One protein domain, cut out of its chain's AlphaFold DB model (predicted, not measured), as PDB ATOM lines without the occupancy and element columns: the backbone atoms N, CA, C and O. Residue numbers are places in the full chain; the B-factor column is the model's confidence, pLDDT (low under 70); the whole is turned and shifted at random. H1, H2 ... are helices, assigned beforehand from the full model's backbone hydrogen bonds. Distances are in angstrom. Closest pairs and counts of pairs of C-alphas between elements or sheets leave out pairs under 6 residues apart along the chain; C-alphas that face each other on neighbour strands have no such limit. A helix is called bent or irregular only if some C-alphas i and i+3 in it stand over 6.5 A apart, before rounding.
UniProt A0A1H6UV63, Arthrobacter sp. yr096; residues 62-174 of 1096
ATOM      1  N   PRO A  62     202.824 234.330 177.429       74.19
ATOM      2  CA  PRO A  62     203.823 234.979 178.269       74.19
ATOM      3  C   PRO A  62     203.686 236.506 178.339       74.19
ATOM      4  O   PRO A  62     204.190 237.099 179.293       74.19
ATOM      5  N   ARG A  63     203.051 237.157 177.350       78.50
ATOM      6  CA  ARG A  63     202.856 238.617 177.330       78.50
ATOM      7  C   ARG A  63     201.718 239.025 178.261       78.50
ATOM      8  O   ARG A  63     201.946 239.853 179.139       78.50
ATOM      9  N   LEU A  64     200.552 238.386 178.139       85.62
ATOM     10  CA  LEU A  64     199.431 238.527 179.071       85.62
ATOM     11  C   LEU A  64     199.872 238.276 180.515       85.62
ATOM     12  O   LEU A  64     199.631 239.113 181.378       85.62
ATOM     13  N   ALA A  65     200.587 237.174 180.773       85.50
ATOM     14  CA  ALA A  65     201.076 236.846 182.113       85.50
ATOM     15  C   ALA A  65     202.079 237.877 182.675       85.50
ATOM     16  O   ALA A  65     202.205 238.000 183.891       85.50
ATOM     17  N   GLY A  66     202.794 238.607 181.812       88.81
ATOM     18  CA  GLY A  66     203.655 239.719 182.212       88.81
ATOM     19  C   GLY A  66     202.859 240.969 182.583       88.81
ATOM     20  O   GLY A  66     203.010 241.482 183.689       88.81
ATOM     21  N   THR A  67     201.976 241.423 181.690       90.44
ATOM     22  CA  THR A  67     201.152 242.624 181.908       90.44
ATOM     23  C   THR A  67     200.170 242.452 183.073       90.44
ATOM     24  O   THR A  67     200.025 243.350 183.896       90.44
ATOM     25  N   ALA A  68     199.534 241.286 183.207       93.19
ATOM     26  CA  ALA A  68     198.622 241.023 184.317       93.19
ATOM     27  C   ALA A  68     199.353 240.968 185.671       93.19
ATOM     28  O   ALA A  68     198.794 241.384 186.683       93.19
ATOM     29  N   PHE A  69     200.613 240.516 185.707       93.56
ATOM     30  CA  PHE A  69     201.415 240.585 186.931       93.56
ATOM     31  C   PHE A  69     201.770 242.028 187.308       93.56
ATOM     32  O   PHE A  69     201.708 242.362 188.487       93.56
ATOM     33  N   ASP A  70     202.082 242.889 186.337       90.88
ATOM     34  CA  ASP A  70     202.329 244.313 186.590       90.88
ATOM     35  C   ASP A  70     201.103 245.008 187.218       90.88
ATOM     36  O   ASP A  70     201.203 245.570 188.312       90.88
ATOM     37  N   PHE A  71     199.917 244.867 186.610       92.00
ATOM     38  CA  PHE A  71     198.671 245.356 187.212       92.00
ATOM     39  C   PHE A  71     198.455 244.791 188.619       92.00
ATOM     40  O   PHE A  71     198.219 245.550 189.562       92.00
ATOM     41  N   ARG A  72     198.587 243.469 188.793       93.44
ATOM     42  CA  ARG A  72     198.363 242.804 190.084       93.44
ATOM     43  C   ARG A  72     199.349 243.259 191.163       93.44
ATOM     44  O   ARG A  72     198.949 243.359 192.323       93.44
ATOM     45  N   ALA A  73     200.582 243.596 190.788       90.94
ATOM     46  CA  ALA A  73     201.592 244.134 191.690       90.94
ATOM     47  C   ALA A  73     201.311 245.589 192.103       90.94
ATOM     48  O   ALA A  73     201.455 245.926 193.276       90.94
ATOM     49  N   ARG A  74     200.834 246.440 191.185       88.44
ATOM     50  CA  ARG A  74     200.357 247.801 191.516       88.44
ATOM     51  C   ARG A  74     199.150 247.775 192.454       88.44
ATOM     52  O   ARG A  74     198.997 248.675 193.274       88.44
ATOM     53  N   ILE A  75     198.302 246.756 192.325       89.94
ATOM     54  CA  ILE A  75     197.157 246.517 193.208       89.94
ATOM     55  C   ILE A  75     197.638 246.134 194.621       89.94
ATOM     56  O   ILE A  75     197.185 246.751 195.580       89.94
ATOM     57  N   GLU A  76     198.601 245.208 194.760       89.75
ATOM     58  CA  GLU A  76     199.191 244.838 196.066       89.75
ATOM     59  C   GLU A  76     199.939 245.984 196.758       89.75
ATOM     60  O   GLU A  76     199.804 246.183 197.964       89.75
ATOM     61  N   LEU A  77     200.736 246.755 196.015       86.81
ATOM     62  CA  LEU A  77     201.490 247.889 196.568       86.81
ATOM     63  C   LEU A  77     200.609 249.131 196.816       86.81
ATOM     64  O   LEU A  77     201.053 250.102 197.428       86.81
ATOM     65  N   GLY A  78     199.347 249.092 196.377       78.81
ATOM     66  CA  GLY A  78     198.334 250.107 196.641       78.81
ATOM     67  C   GLY A  78     198.387 251.334 195.726       78.81
ATOM     68  O   GLY A  78     199.284 251.534 194.908       78.81
ATOM     69  N   GLY A  79     197.361 252.182 195.848       69.50
ATOM     70  CA  GLY A  79     197.246 253.448 195.114       69.50
ATOM     71  C   GLY A  79     196.868 253.335 193.628       69.50
ATOM     72  O   GLY A  79     196.590 254.364 193.009       69.50
ATOM     73  N   PHE A  80     196.813 252.123 193.064       84.31
ATOM     74  CA  PHE A  80     196.391 251.884 191.683       84.31
ATOM     75  C   PHE A  80     194.970 252.404 191.399       84.31
ATOM     76  O   PHE A  80     194.065 252.282 192.225       84.31
ATOM     77  N   LYS A  81     194.766 252.968 190.201       83.38
ATOM     78  CA  LYS A  81     193.480 253.499 189.730       83.38
ATOM     79  C   LYS A  81     193.235 253.053 188.284       83.38
ATOM     80  O   LYS A  81     193.950 253.525 187.399       83.38
ATOM     81  N   PRO A  82     192.220 252.214 188.001       85.25
ATOM     82  CA  PRO A  82     191.999 251.666 186.661       85.25
ATOM     83  C   PRO A  82     191.755 252.766 185.619       85.25
ATOM     84  O   PRO A  82     192.437 252.797 184.596       85.25
ATOM     85  N   HIS A  83     190.899 253.750 185.922       86.38
ATOM     86  CA  HIS A  83     190.603 254.913 185.062       86.38
ATOM     87  C   HIS A  83     191.776 255.906 184.872       86.38
ATOM     88  O   HIS A  83     191.582 256.971 184.292       86.38
ATOM     89  N   GLN A  84     192.973 255.607 185.390       81.50
ATOM     90  CA  GLN A  84     194.203 256.395 185.215       81.50
ATOM     91  C   GLN A  84     195.378 255.496 184.778       81.50
ATOM     92  O   GLN A  84     196.523 255.729 185.157       81.50
ATOM     93  N   SER A  85     195.084 254.436 184.016       83.38
ATOM     94  CA  SER A  85     196.053 253.436 183.554       83.38
ATOM     95  C   SER A  85     195.960 253.201 182.044       83.38
ATOM     96  O   SER A  85     194.937 253.505 181.435       83.38
ATOM     97  N   VAL A  86     196.992 252.594 181.449       82.50
ATOM     98  CA  VAL A  86     197.080 252.331 179.995       82.50
ATOM     99  C   VAL A  86     195.949 251.416 179.490       82.50
ATOM    100  O   VAL A  86     195.560 251.473 178.326       82.50
ATOM    101  N   ALA A  87     195.340 250.621 180.377       89.25
ATOM    102  CA  ALA A  87     194.110 249.887 180.089       89.25
ATOM    103  C   ALA A  87     192.939 250.819 179.704       89.25
ATOM    104  O   ALA A  87     192.178 250.499 178.794       89.25
ATOM    105  N   ALA A  88     192.825 251.993 180.337       89.62
ATOM    106  CA  ALA A  88     191.811 253.000 180.017       89.62
ATOM    107  C   ALA A  88     192.073 253.674 178.658       89.62
ATOM    108  O   ALA A  88     191.132 253.906 177.901       89.62
ATOM    109  N   ASP A  89     193.341 253.931 178.314       82.94
ATOM    110  CA  ASP A  89     193.722 254.421 176.981       82.94
ATOM    111  C   ASP A  89     193.394 253.385 175.895       82.94
ATOM    112  O   ASP A  89     192.917 253.731 174.815       82.94
ATOM    113  N   GLY A  90     193.579 252.098 176.206       83.81
ATOM    114  CA  GLY A  90     193.145 250.985 175.365       83.81
ATOM    115  C   GLY A  90     191.642 250.999 175.113       83.81
ATOM    116  O   GLY A  90     191.227 250.898 173.960       83.81
ATOM    117  N   VAL A  91     190.836 251.213 176.161       91.62
ATOM    118  CA  VAL A  91     189.377 251.382 176.045       91.62
ATOM    119  C   VAL A  91     189.010 252.606 175.201       91.62
ATOM    120  O   VAL A  91     188.151 252.510 174.328       91.62
ATOM    121  N   ALA A  92     189.701 253.734 175.375       86.00
ATOM    122  CA  ALA A  92     189.449 254.960 174.612       86.00
ATOM    123  C   ALA A  92     189.743 254.839 173.098       86.00
ATOM    124  O   ALA A  92     189.257 255.655 172.312       86.00
ATOM    125  N   LEU A  93     190.514 253.833 172.668       77.31
ATOM    126  CA  LEU A  93     190.762 253.543 171.250       77.31
ATOM    127  C   LEU A  93     189.683 252.657 170.607       77.31
ATOM    128  O   LEU A  93     189.601 252.607 169.379       77.31
ATOM    129  N   LEU A  94     188.861 251.963 171.399       85.00
ATOM    130  CA  LEU A  94     187.968 250.907 170.917       85.00
ATOM    131  C   LEU A  94     186.967 251.400 169.858       85.00
ATOM    132  O   LEU A  94     186.857 250.780 168.800       85.00
ATOM    133  N   ASP A  95     186.322 252.551 170.062       82.31
ATOM    134  CA  ASP A  95     185.381 253.138 169.088       82.31
ATOM    135  C   ASP A  95     186.025 253.441 167.723       82.31
ATOM    136  O   ASP A  95     185.386 253.297 166.680       82.31
ATOM    137  N   ALA A  96     187.301 253.838 167.710       69.50
ATOM    138  CA  ALA A  96     188.043 254.128 166.482       69.50
ATOM    139  C   ALA A  96     188.539 252.857 165.770       69.50
ATOM    140  O   ALA A  96     188.824 252.890 164.571       69.50
ATOM    141  N   LEU A  97     188.644 251.744 166.500       70.50
ATOM    142  CA  LEU A  97     189.050 250.440 165.983       70.50
ATOM    143  C   LEU A  97     187.852 249.612 165.488       70.50
ATOM    144  O   LEU A  97     188.015 248.835 164.551       70.50
ATOM    145  N   ALA A  98     186.655 249.807 166.054       78.75
ATOM    146  CA  ALA A  98     185.431 249.074 165.708       78.75
ATOM    147  C   ALA A  98     185.125 248.945 164.193       78.75
ATOM    148  O   ALA A  98     184.661 247.874 163.800       78.75
ATOM    149  N   PRO A  99     185.380 249.949 163.321       68.69
ATOM    150  CA  PRO A  99     185.140 249.833 161.874       68.69
ATOM    151  C   PRO A  99     186.234 249.073 161.102       68.69
ATOM    152  O   PRO A  99     186.089 248.856 159.903       68.69
ATOM    153  N   LEU A 100     187.348 248.727 161.755       61.28
ATOM    154  CA  LEU A 100     188.550 248.126 161.154       61.28
ATOM    155  C   LEU A 100     188.713 246.637 161.519       61.28
ATOM    156  O   LEU A 100     189.767 246.048 161.276       61.28
ATOM    157  N   ILE A 101     187.702 246.056 162.169       73.75
ATOM    158  CA  ILE A 101     187.729 244.744 162.824       73.75
ATOM    159  C   ILE A 101     186.432 243.999 162.488       73.75
ATOM    160  O   ILE A 101     185.339 244.558 162.585       73.75
ATOM    161  N   GLU A 102     186.541 242.718 162.147       67.19
ATOM    162  CA  GLU A 102     185.384 241.837 161.977       67.19
ATOM    163  C   GLU A 102     184.671 241.603 163.321       67.19
ATOM    164  O   GLU A 102     185.319 241.391 164.341       67.19
ATOM    165  N   ASN A 103     183.338 241.723 163.348       79.81
ATOM    166  CA  ASN A 103     182.539 241.833 164.583       79.81
ATOM    167  C   ASN A 103     183.012 242.961 165.542       79.81
ATOM    168  O   ASN A 103     182.691 242.963 166.734       79.81
ATOM    169  N   GLY A 104     183.755 243.953 165.029       76.75
ATOM    170  CA  GLY A 104     184.481 244.944 165.825       76.75
ATOM    171  C   GLY A 104     183.629 245.653 166.866       76.75
ATOM    172  O   GLY A 104     183.994 245.645 168.033       76.75
ATOM    173  N   GLY A 105     182.457 246.166 166.479       81.25
ATOM    174  CA  GLY A 105     181.528 246.864 167.382       81.25
ATOM    175  C   GLY A 105     180.963 246.031 168.545       81.25
ATOM    176  O   GLY A 105     180.426 246.604 169.490       81.25
ATOM    177  N   HIS A 106     181.066 244.700 168.496       87.31
ATOM    178  CA  HIS A 106     180.763 243.824 169.629       87.31
ATOM    179  C   HIS A 106     182.017 243.592 170.471       87.31
ATOM    180  O   HIS A 106     181.986 243.882 171.667       87.31
ATOM    181  N   ARG A 107     183.134 243.177 169.850       90.69
ATOM    182  CA  ARG A 107     184.407 242.949 170.557       90.69
ATOM    183  C   ARG A 107     184.844 244.182 171.362       90.69
ATOM    184  O   ARG A 107     185.327 244.060 172.483       90.69
ATOM    185  N   THR A 108     184.628 245.380 170.817       88.94
ATOM    186  CA  THR A 108     184.929 246.656 171.477       88.94
ATOM    187  C   THR A 108     184.032 246.941 172.675       88.94
ATOM    188  O   THR A 108     184.531 247.343 173.720       88.94
ATOM    189  N   ARG A 109     182.725 246.689 172.574       95.25
ATOM    190  CA  ARG A 109     181.806 246.837 173.710       95.25
ATOM    191  C   ARG A 109     182.204 245.911 174.864       95.25
ATOM    192  O   ARG A 109     182.329 246.377 175.991       95.25
ATOM    193  N   ILE A 110     182.477 244.637 174.570       95.75
ATOM    194  CA  ILE A 110     182.892 243.640 175.568       95.75
ATOM    195  C   ILE A 110     184.155 244.088 176.321       95.75
ATOM    196  O   ILE A 110     184.207 243.992 177.545       95.75
ATOM    197  N   LEU A 111     185.152 244.629 175.615       95.38
ATOM    198  CA  LEU A 111     186.396 245.119 176.224       95.38
ATOM    199  C   LEU A 111     186.202 246.375 177.089       95.38
ATOM    200  O   LEU A 111     186.887 246.520 178.101       95.38
ATOM    201  N   ALA A 112     185.270 247.261 176.730       95.00
ATOM    202  CA  ALA A 112     184.909 248.413 177.558       95.00
ATOM    203  C   ALA A 112     184.166 247.978 178.837       95.00
ATOM    204  O   ALA A 112     184.537 248.375 179.940       95.00
ATOM    205  N   GLU A 113     183.181 247.088 178.713       95.69
ATOM    206  CA  GLU A 113     182.451 246.527 179.856       95.69
ATOM    207  C   GLU A 113     183.370 245.706 180.781       95.69
ATOM    208  O   GLU A 113     183.220 245.738 182.002       95.69
ATOM    209  N   ALA A 114     184.343 244.974 180.228       95.88
ATOM    210  CA  ALA A 114     185.282 244.166 181.007       95.88
ATOM    211  C   ALA A 114     186.250 245.032 181.827       95.88
ATOM    212  O   ALA A 114     186.627 244.665 182.943       95.88
ATOM    213  N   PHE A 115     186.608 246.207 181.309       97.00
ATOM    214  CA  PHE A 115     187.350 247.222 182.047       97.00
ATOM    215  C   PHE A 115     186.534 247.794 183.217       97.00
ATOM    216  O   PHE A 115     187.061 247.909 184.326       97.00
ATOM    217  N   ASP A 116     185.244 248.081 183.020       95.00
ATOM    218  CA  ASP A 116     184.359 248.518 184.110       95.00
ATOM    219  C   ASP A 116     184.166 247.413 185.164       95.00
ATOM    220  O   ASP A 116     184.208 247.683 186.366       95.00
ATOM    221  N   VAL A 117     184.058 246.144 184.752       95.25
ATOM    222  CA  VAL A 117     184.049 244.998 185.677       95.25
ATOM    223  C   VAL A 117     185.355 244.908 186.466       95.25
ATOM    224  O   VAL A 117     185.309 244.716 187.682       95.25
ATOM    225  N   ALA A 118     186.514 245.107 185.832       95.38
ATOM    226  CA  ALA A 118     187.789 245.190 186.542       95.38
ATOM    227  C   ALA A 118     187.796 246.348 187.554       95.38
ATOM    228  O   ALA A 118     188.226 246.170 188.692       95.38
ATOM    229  N   ALA A 119     187.263 247.516 187.185       93.00
ATOM    230  CA  ALA A 119     187.169 248.665 188.079       93.00
ATOM    231  C   ALA A 119     186.218 248.442 189.269       93.00
ATOM    232  O   ALA A 119     186.477 248.976 190.349       93.00
ATOM    233  N   ILE A 120     185.160 247.642 189.110       91.88
ATOM    234  CA  ILE A 120     184.254 247.231 190.196       91.88
ATOM    235  C   ILE A 120     184.940 246.224 191.133       91.88
ATOM    236  O   ILE A 120     184.923 246.414 192.349       91.88
ATOM    237  N   LEU A 121     185.599 245.194 190.586       91.50
ATOM    238  CA  LEU A 121     186.322 244.174 191.370       91.50
ATOM    239  C   LEU A 121     187.456 244.771 192.228       91.50
ATOM    240  O   LEU A 121     187.807 244.201 193.255       91.50
ATOM    241  N   LEU A 122     188.004 245.927 191.834       90.25
ATOM    242  CA  LEU A 122     189.011 246.672 192.601       90.25
ATOM    243  C   LEU A 122     188.437 247.603 193.680       90.25
ATOM    244  O   LEU A 122     189.190 248.038 194.550       90.25
ATOM    245  N   GLN A 123     187.143 247.931 193.636       85.62
ATOM    246  CA  GLN A 123     186.494 248.764 194.657       85.62
ATOM    247  C   GLN A 123     186.026 247.936 195.858       85.62
ATOM    248  O   GLN A 123     186.226 248.351 196.998       85.62
ATOM    249  N   GLU A 124     185.447 246.759 195.607       79.81
ATOM    250  CA  GLU A 124     184.947 245.843 196.643       79.81
ATOM    251  C   GLU A 124     185.435 244.393 196.407       79.81
ATOM    252  O   GLU A 124     184.627 243.492 196.154       79.81
ATOM    253  N   PRO A 125     186.759 244.132 196.464       83.38
ATOM    254  CA  PRO A 125     187.304 242.789 196.275       83.38
ATOM    255  C   PRO A 125     186.817 241.846 197.379       83.38
ATOM    256  O   PRO A 125     187.120 242.030 198.559       83.38
ATOM    257  N   SER A 126     186.065 240.812 196.998       77.62
ATOM    258  CA  SER A 126     185.513 239.836 197.946       77.62
ATOM    259  C   SER A 126     186.495 238.706 198.247       77.62
ATOM    260  O   SER A 126     186.396 238.048 199.284       77.62
ATOM    261  N   ASN A 127     187.428 238.444 197.332       85.00
ATOM    262  CA  ASN A 127     188.477 237.447 197.478       85.00
ATOM    263  C   ASN A 127     189.704 237.778 196.612       85.00
ATOM    264  O   ASN A 127     189.681 238.638 195.739       85.00
ATOM    265  N   ASP A 128     190.784 237.049 196.856       86.56
ATOM    266  CA  ASP A 128     192.082 237.263 196.221       86.56
ATOM    267  C   ASP A 128     192.079 236.949 194.690       86.56
ATOM    268  O   ASP A 128     192.597 237.754 193.910       86.56
ATOM    269  N   PRO A 129     191.408 235.880 194.199       89.75
ATOM    270  CA  PRO A 129     191.117 235.696 192.768       89.75
ATOM    271  C   PRO A 129     190.319 236.808 192.058       89.75
ATOM    272  O   PRO A 129     190.421 236.910 190.833       89.75
ATOM    273  N   ASP A 130     189.537 237.642 192.757       90.12
ATOM    274  CA  ASP A 130     188.858 238.793 192.128       90.12
ATOM    275  C   ASP A 130     189.881 239.830 191.636       90.12
ATOM    276  O   ASP A 130     189.730 240.392 190.548       90.12
ATOM    277  N   LEU A 131     190.956 240.029 192.405       93.06
ATOM    278  CA  LEU A 131     192.058 240.930 192.070       93.06
ATOM    279  C   LEU A 131     192.913 240.377 190.917       93.06
ATOM    280  O   LEU A 131     193.334 241.140 190.046       93.06
ATOM    281  N   ASP A 132     193.127 239.056 190.865       94.69
ATOM    282  CA  ASP A 132     193.793 238.386 189.730       94.69
ATOM    283  C   ASP A 132     192.987 238.557 188.437       94.69
ATOM    284  O   ASP A 132     193.535 238.909 187.391       94.69
ATOM    285  N   ARG A 133     191.668 238.355 188.520       94.81
ATOM    286  CA  ARG A 133     190.726 238.546 187.413       94.81
ATOM    287  C   ARG A 133     190.726 239.993 186.924       94.81
ATOM    288  O   ARG A 133     190.889 240.216 185.727       94.81
ATOM    289  N   ALA A 134     190.626 240.968 187.827       94.88
ATOM    290  CA  ALA A 134     190.712 242.387 187.477       94.88
ATOM    291  C   ALA A 134     192.030 242.729 186.758       94.88
ATOM    292  O   ALA A 134     192.019 243.422 185.741       94.88
ATOM    293  N   ALA A 135     193.160 242.199 187.233       95.94
ATOM    294  CA  ALA A 135     194.466 242.439 186.629       95.94
ATOM    295  C   ALA A 135     194.620 241.831 185.218       95.94
ATOM    296  O   ALA A 135     195.261 242.441 184.362       95.94
ATOM    297  N   ILE A 136     194.011 240.669 184.941       95.56
ATOM    298  CA  ILE A 136     194.010 240.071 183.591       95.56
ATOM    299  C   ILE A 136     193.114 240.863 182.627       95.56
ATOM    300  O   ILE A 136     193.512 241.098 181.487       95.56
ATOM    301  N   LEU A 137     191.953 241.345 183.078       96.06
ATOM    302  CA  LEU A 137     191.077 242.197 182.261       96.06
ATOM    303  C   LEU A 137     191.757 243.517 181.879       96.06
ATOM    304  O   LEU A 137     191.757 243.899 180.711       96.06
ATOM    305  N   LEU A 138     192.414 244.175 182.837       96.06
ATOM    306  CA  LEU A 138     193.219 245.371 182.571       96.06
ATOM    307  C   LEU A 138     194.351 245.074 181.573       96.06
ATOM    308  O   LEU A 138     194.603 245.874 180.672       96.06
ATOM    309  N   ALA A 139     194.977 243.897 181.667       94.69
ATOM    310  CA  ALA A 139     195.988 243.460 180.709       94.69
ATOM    311  C   ALA A 139     195.435 243.247 179.290       94.69
ATOM    312  O   ALA A 139     196.113 243.608 178.327       94.69
ATOM    313  N   TYR A 140     194.213 242.728 179.131       94.62
ATOM    314  CA  TYR A 140     193.543 242.649 177.828       94.62
ATOM    315  C   TYR A 140     193.295 244.038 177.224       94.62
ATOM    316  O   TYR A 140     193.629 244.278 176.062       94.62
ATOM    317  N   CYS A 141     192.786 244.983 178.014       94.44
ATOM    318  CA  CYS A 141     192.575 246.359 177.562       94.44
ATOM    319  C   CYS A 141     193.906 247.052 177.201       94.44
ATOM    320  O   CYS A 141     193.993 247.741 176.187       94.44
ATOM    321  N   GLU A 142     194.987 246.814 177.950       92.31
ATOM    322  CA  GLU A 142     196.319 247.323 177.596       92.31
ATOM    323  C   GLU A 142     196.887 246.684 176.312       92.31
ATOM    324  O   GLU A 142     197.574 247.360 175.539       92.31
ATOM    325  N   GLN A 143     196.590 245.411 176.016       89.38
ATOM    326  CA  GLN A 143     196.982 244.817 174.731       89.38
ATOM    327  C   GLN A 143     196.382 245.598 173.549       89.38
ATOM    328  O   GLN A 143     197.090 245.834 172.566       89.38
ATOM    329  N   VAL A 144     195.146 246.100 173.674       87.62
ATOM    330  CA  VAL A 144     194.546 247.020 172.689       87.62
ATOM    331  C   VAL A 144     195.318 248.333 172.600       87.62
ATOM    332  O   VAL A 144     195.642 248.762 171.494       87.62
ATOM    333  N   ALA A 145     195.676 248.950 173.730       81.25
ATOM    334  CA  ALA A 145     196.479 250.178 173.732       81.25
ATOM    335  C   ALA A 145     197.816 250.008 172.984       81.25
ATOM    336  O   ALA A 145     198.295 250.930 172.323       81.25
ATOM    337  N   ARG A 146     198.415 248.812 173.073       77.44
ATOM    338  CA  ARG A 146     199.750 248.508 172.537       77.44
ATOM    339  C   ARG A 146     199.770 247.987 171.097       77.44
ATOM    340  O   ARG A 146     200.792 248.164 170.433       77.44
ATOM    341  N   THR A 147     198.714 247.336 170.600       77.81
ATOM    342  CA  THR A 147     198.689 246.763 169.229       77.81
ATOM    343  C   THR A 147     197.412 247.051 168.427       77.81
ATOM    344  O   THR A 147     197.313 246.653 167.262       77.81
ATOM    345  N   GLY A 148     196.451 247.778 169.000       80.00
ATOM    346  CA  GLY A 148     195.207 248.186 168.348       80.00
ATOM    347  C   GLY A 148     194.387 246.996 167.850       80.00
ATOM    348  O   GLY A 148     194.181 246.015 168.564       80.00
ATOM    349  N   ALA A 149     193.955 247.063 166.588       75.56
ATOM    350  CA  ALA A 149     193.171 246.007 165.947       75.56
ATOM    351  C   ALA A 149     193.864 244.631 165.933       75.56
ATOM    352  O   ALA A 149     193.181 243.618 165.832       75.56
ATOM    353  N   VAL A 150     195.194 244.554 166.078       79.56
ATOM    354  CA  VAL A 150     195.911 243.266 166.098       79.56
ATOM    355  C   VAL A 150     195.614 242.464 167.373       79.56
ATOM    356  O   VAL A 150     195.552 241.240 167.302       79.56
ATOM    357  N   ALA A 151     195.364 243.110 168.520       78.50
ATOM    358  CA  ALA A 151     194.884 242.410 169.719       78.50
ATOM    359  C   ALA A 151     193.467 241.850 169.505       78.50
ATOM    360  O   ALA A 151     193.193 240.684 169.780       78.50
ATOM    361  N   ILE A 152     192.586 242.684 168.945       81.12
ATOM    362  CA  ILE A 152     191.150 242.415 168.775       81.12
ATOM    363  C   ILE A 152     190.862 241.518 167.544       81.12
ATOM    364  O   ILE A 152     189.732 241.087 167.342       81.12
ATOM    365  N   ASN A 153     191.876 241.186 166.741       78.25
ATOM    366  CA  ASN A 153     191.828 240.154 165.693       78.25
ATOM    367  C   ASN A 153     192.552 238.851 166.096       78.25
ATOM    368  O   ASN A 153     192.593 237.911 165.308       78.25
ATOM    369  N   GLY A 154     193.154 238.795 167.290       79.50
ATOM    370  CA  GLY A 154     193.799 237.597 167.833       79.50
ATOM    371  C   GLY A 154     192.879 236.788 168.752       79.50
ATOM    372  O   GLY A 154     191.666 236.974 168.762       79.50
ATOM    373  N   SER A 155     193.473 235.940 169.596       81.62
ATOM    374  CA  SER A 155     192.748 235.131 170.589       81.62
ATOM    375  C   SER A 155     191.941 235.959 171.595       81.62
ATOM    376  O   SER A 155     190.900 235.499 172.043       81.62
ATOM    377  N   LEU A 156     192.364 237.191 171.910       86.62
ATOM    378  CA  LEU A 156     191.538 238.122 172.684       86.62
ATOM    379  C   LEU A 156     190.297 238.562 171.895       86.62
ATOM    380  O   LEU A 156     189.215 238.632 172.461       86.62
ATOM    381  N   GLY A 157     190.432 238.811 170.591       85.00
ATOM    382  CA  GLY A 157     189.296 239.050 169.701       85.00
ATOM    383  C   GLY A 157     188.289 237.907 169.740       85.00
ATOM    384  O   GLY A 157     187.108 238.144 169.976       85.00
ATOM    385  N   SER A 158     188.785 236.671 169.620       86.88
ATOM    386  CA  SER A 158     187.979 235.460 169.786       86.88
ATOM    387  C   SER A 158     187.306 235.414 171.159       86.88
ATOM    388  O   SER A 158     186.094 235.263 171.207       86.88
ATOM    389  N   ALA A 159     188.036 235.632 172.257       85.69
ATOM    390  CA  ALA A 159     187.453 235.652 173.602       85.69
ATOM    391  C   ALA A 159     186.390 236.754 173.786       85.69
ATOM    392  O   ALA A 159     185.441 236.610 174.557       85.69
ATOM    393  N   CYS A 160     186.494 237.849 173.028       88.12
ATOM    394  CA  CYS A 160     185.490 238.907 173.016       88.12
ATOM    395  C   CYS A 160     184.271 238.583 172.142       88.12
ATOM    396  O   CYS A 160     183.194 239.014 172.511       88.12
ATOM    397  N   ASP A 161     184.394 237.831 171.040       88.94
ATOM    398  CA  ASP A 161     183.232 237.281 170.296       88.94
ATOM    399  C   ASP A 161     182.434 236.262 171.117       88.94
ATOM    400  O   ASP A 161     181.292 235.923 170.810       88.94
ATOM    401  N   GLN A 162     183.118 235.689 172.097       86.94
ATOM    402  CA  GLN A 162     182.708 234.539 172.872       86.94
ATOM    403  C   GLN A 162     182.039 234.952 174.179       86.94
ATOM    404  O   GLN A 162     181.024 234.364 174.560       86.94
ATOM    405  N   ALA A 163     182.565 235.992 174.822       87.06
ATOM    406  CA  ALA A 163     181.939 236.653 175.945       87.06
ATOM    407  C   ALA A 163     180.720 237.483 175.515       87.06
ATOM    408  O   ALA A 163     180.731 238.228 174.542       87.06
ATOM    409  N   VAL A 164     179.646 237.374 176.290       83.38
ATOM    410  CA  VAL A 164     178.348 237.987 175.966       83.38
ATOM    411  C   VAL A 164     178.166 239.399 176.524       83.38
ATOM    412  O   VAL A 164     177.424 240.196 175.947       83.38
ATOM    413  N   ASP A 165     178.867 239.689 177.615       89.31
ATOM    414  CA  ASP A 165     179.077 240.991 178.239       89.31
ATOM    415  C   ASP A 165     180.490 240.992 178.869       89.31
ATOM    416  O   ASP A 165     181.153 239.948 178.969       89.31
ATOM    417  N   GLY A 166     180.973 242.148 179.316       88.19
ATOM    418  CA  GLY A 166     182.284 242.257 179.968       88.19
ATOM    419  C   GLY A 166     182.444 241.429 181.251       88.19
ATOM    420  O   GLY A 166     183.569 241.105 181.644       88.19
ATOM    421  N   ARG A 167     181.340 241.032 181.900       92.75
ATOM    422  CA  ARG A 167     181.365 240.158 183.080       92.75
ATOM    423  C   ARG A 167     181.511 238.690 182.684       92.75
ATOM    424  O   ARG A 167     182.201 237.954 183.383       92.75
ATOM    425  N   ALA A 168     180.957 238.275 181.552       90.94
ATOM    426  CA  ALA A 168     181.206 236.966 180.966       90.94
ATOM    427  C   ALA A 168     182.663 236.815 180.505       90.94
ATOM    428  O   ALA A 168     183.230 235.746 180.722       90.94
ATOM    429  N   LEU A 169     183.297 237.874 179.974       94.88
ATOM    430  CA  LEU A 169     184.741 237.857 179.689       94.88
ATOM    431  C   LEU A 169     185.543 237.713 180.988       94.88
ATOM    432  O   LEU A 169     186.451 236.893 181.065       94.88
ATOM    433  N   ALA A 170     185.170 238.459 182.033       92.56
ATOM    434  CA  ALA A 170     185.790 238.372 183.351       92.56
ATOM    435  C   ALA A 170     185.682 236.971 183.971       92.56
ATOM    436  O   ALA A 170     186.682 236.386 184.387       92.56
ATOM    437  N   ASP A 171     184.475 236.415 184.052       90.44
ATOM    438  CA  ASP A 171     184.236 235.102 184.651       90.44
ATOM    439  C   ASP A 171     184.799 233.964 183.769       90.44
ATOM    440  O   ASP A 171     185.185 232.927 184.312       90.44
ATOM    441  N   GLY A 172     184.911 234.185 182.452       88.88
ATOM    442  CA  GLY A 172     185.476 233.273 181.452       88.88
ATOM    443  C   GLY A 172     187.002 233.293 181.287       88.88
ATOM    444  O   GLY A 172     187.512 232.433 180.576       88.88
ATOM    445  N   VAL A 173     187.734 234.209 181.943       90.38
ATOM    446  CA  VAL A 173     189.213 234.257 181.907       90.38
ATOM    447  C   VAL A 173     189.822 232.875 182.173       90.38
ATOM    448  O   VAL A 173     189.517 232.250 183.192       90.38
ATOM    449  N   ASP A 174     190.742 232.453 181.296       86.62
ATOM    450  CA  ASP A 174     191.444 231.166 181.363       86.62
ATOM    451  C   ASP A 174     191.928 230.818 182.795       86.62
ATOM    452  O   ASP A 174     192.766 231.532 183.368       86.62
TER     453      ASP A 174
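Overview. This is residues 62 to 174 of the 1096 residues of a protein of Arthrobacter sp. yr096 (UniProt A0A1H6UV63). What is the main picture? A hairpin of two long helices, H3 and H4, makes the core: H2 folds back beside H3, H1 crosses H4, and the short H6 and H7 pack across H3. What is it made of? The 113 printed residues hold seven named helices, H1 to H7 along the chain, and no named strand, all helix by class. The whole is compact, with a radius of gyration of the C-alphas of 12.7 A, and elongated, spanning 38 by 25 by 23 A.

Along the chain. Where do the first helices run? H1, residues 62 to 76, begins at C-alpha 62 (203.823, 234.979, 178.269) and is 20.9 A long; H2, residues 86 to 100, is 21.1 A and irregular, C-alphas 92 and 95 being 7.1 A apart. What follows? H3, residues 104 to 121, is 25.6 A and H4, residues 128 to 147, 29.4 A. H5 is residues 149 to 152, H6 155 to 162, and H7 166 to 172, ending at C-alpha 172 (185.476, 233.273, 181.452).

Arrangement. How do the long helices stand? H1 touches residues 131 to 140 of H4, closest C-alphas Ala 68 and Ile 136, 4.8 A. H2 and H3 form a hairpin at a shallow tilt of 17 degrees, closest C-alphas Ala 98 and Gly 104, 4.2 A; H3 and H4 form another, only just steep at 37 degrees, closest Ala 118 and Ala 134, 4.2 A. What of the short ones? H7 touches H3 about perpendicular at 77 degrees, closest C-alphas Gly 166 and Ala 114, 3.7 A; H6 touches residues 106 to 111 of H3, closest Cys 160 and Arg 107, 4.9 A; H5 and H4 touch only at the corner, closest Ala 151 and Val 144, 5.5 A. Are the backbones in range? Every O i to N i+4 pair is within hydrogen-bond range in H1, H4, H6 and H7, against 6 of 11 in H2 and 13 of 14 in H3; H5 is too short for such a pair.

Size, cuts and confidence. How far does it reach? The two C-alphas farthest apart, of Leu 77 and Glu 102, are 38.6 A apart; the printed part has no cut and no long link. Where is confidence low? Residues 79, 96, 99 to 100 and 102 are under 70.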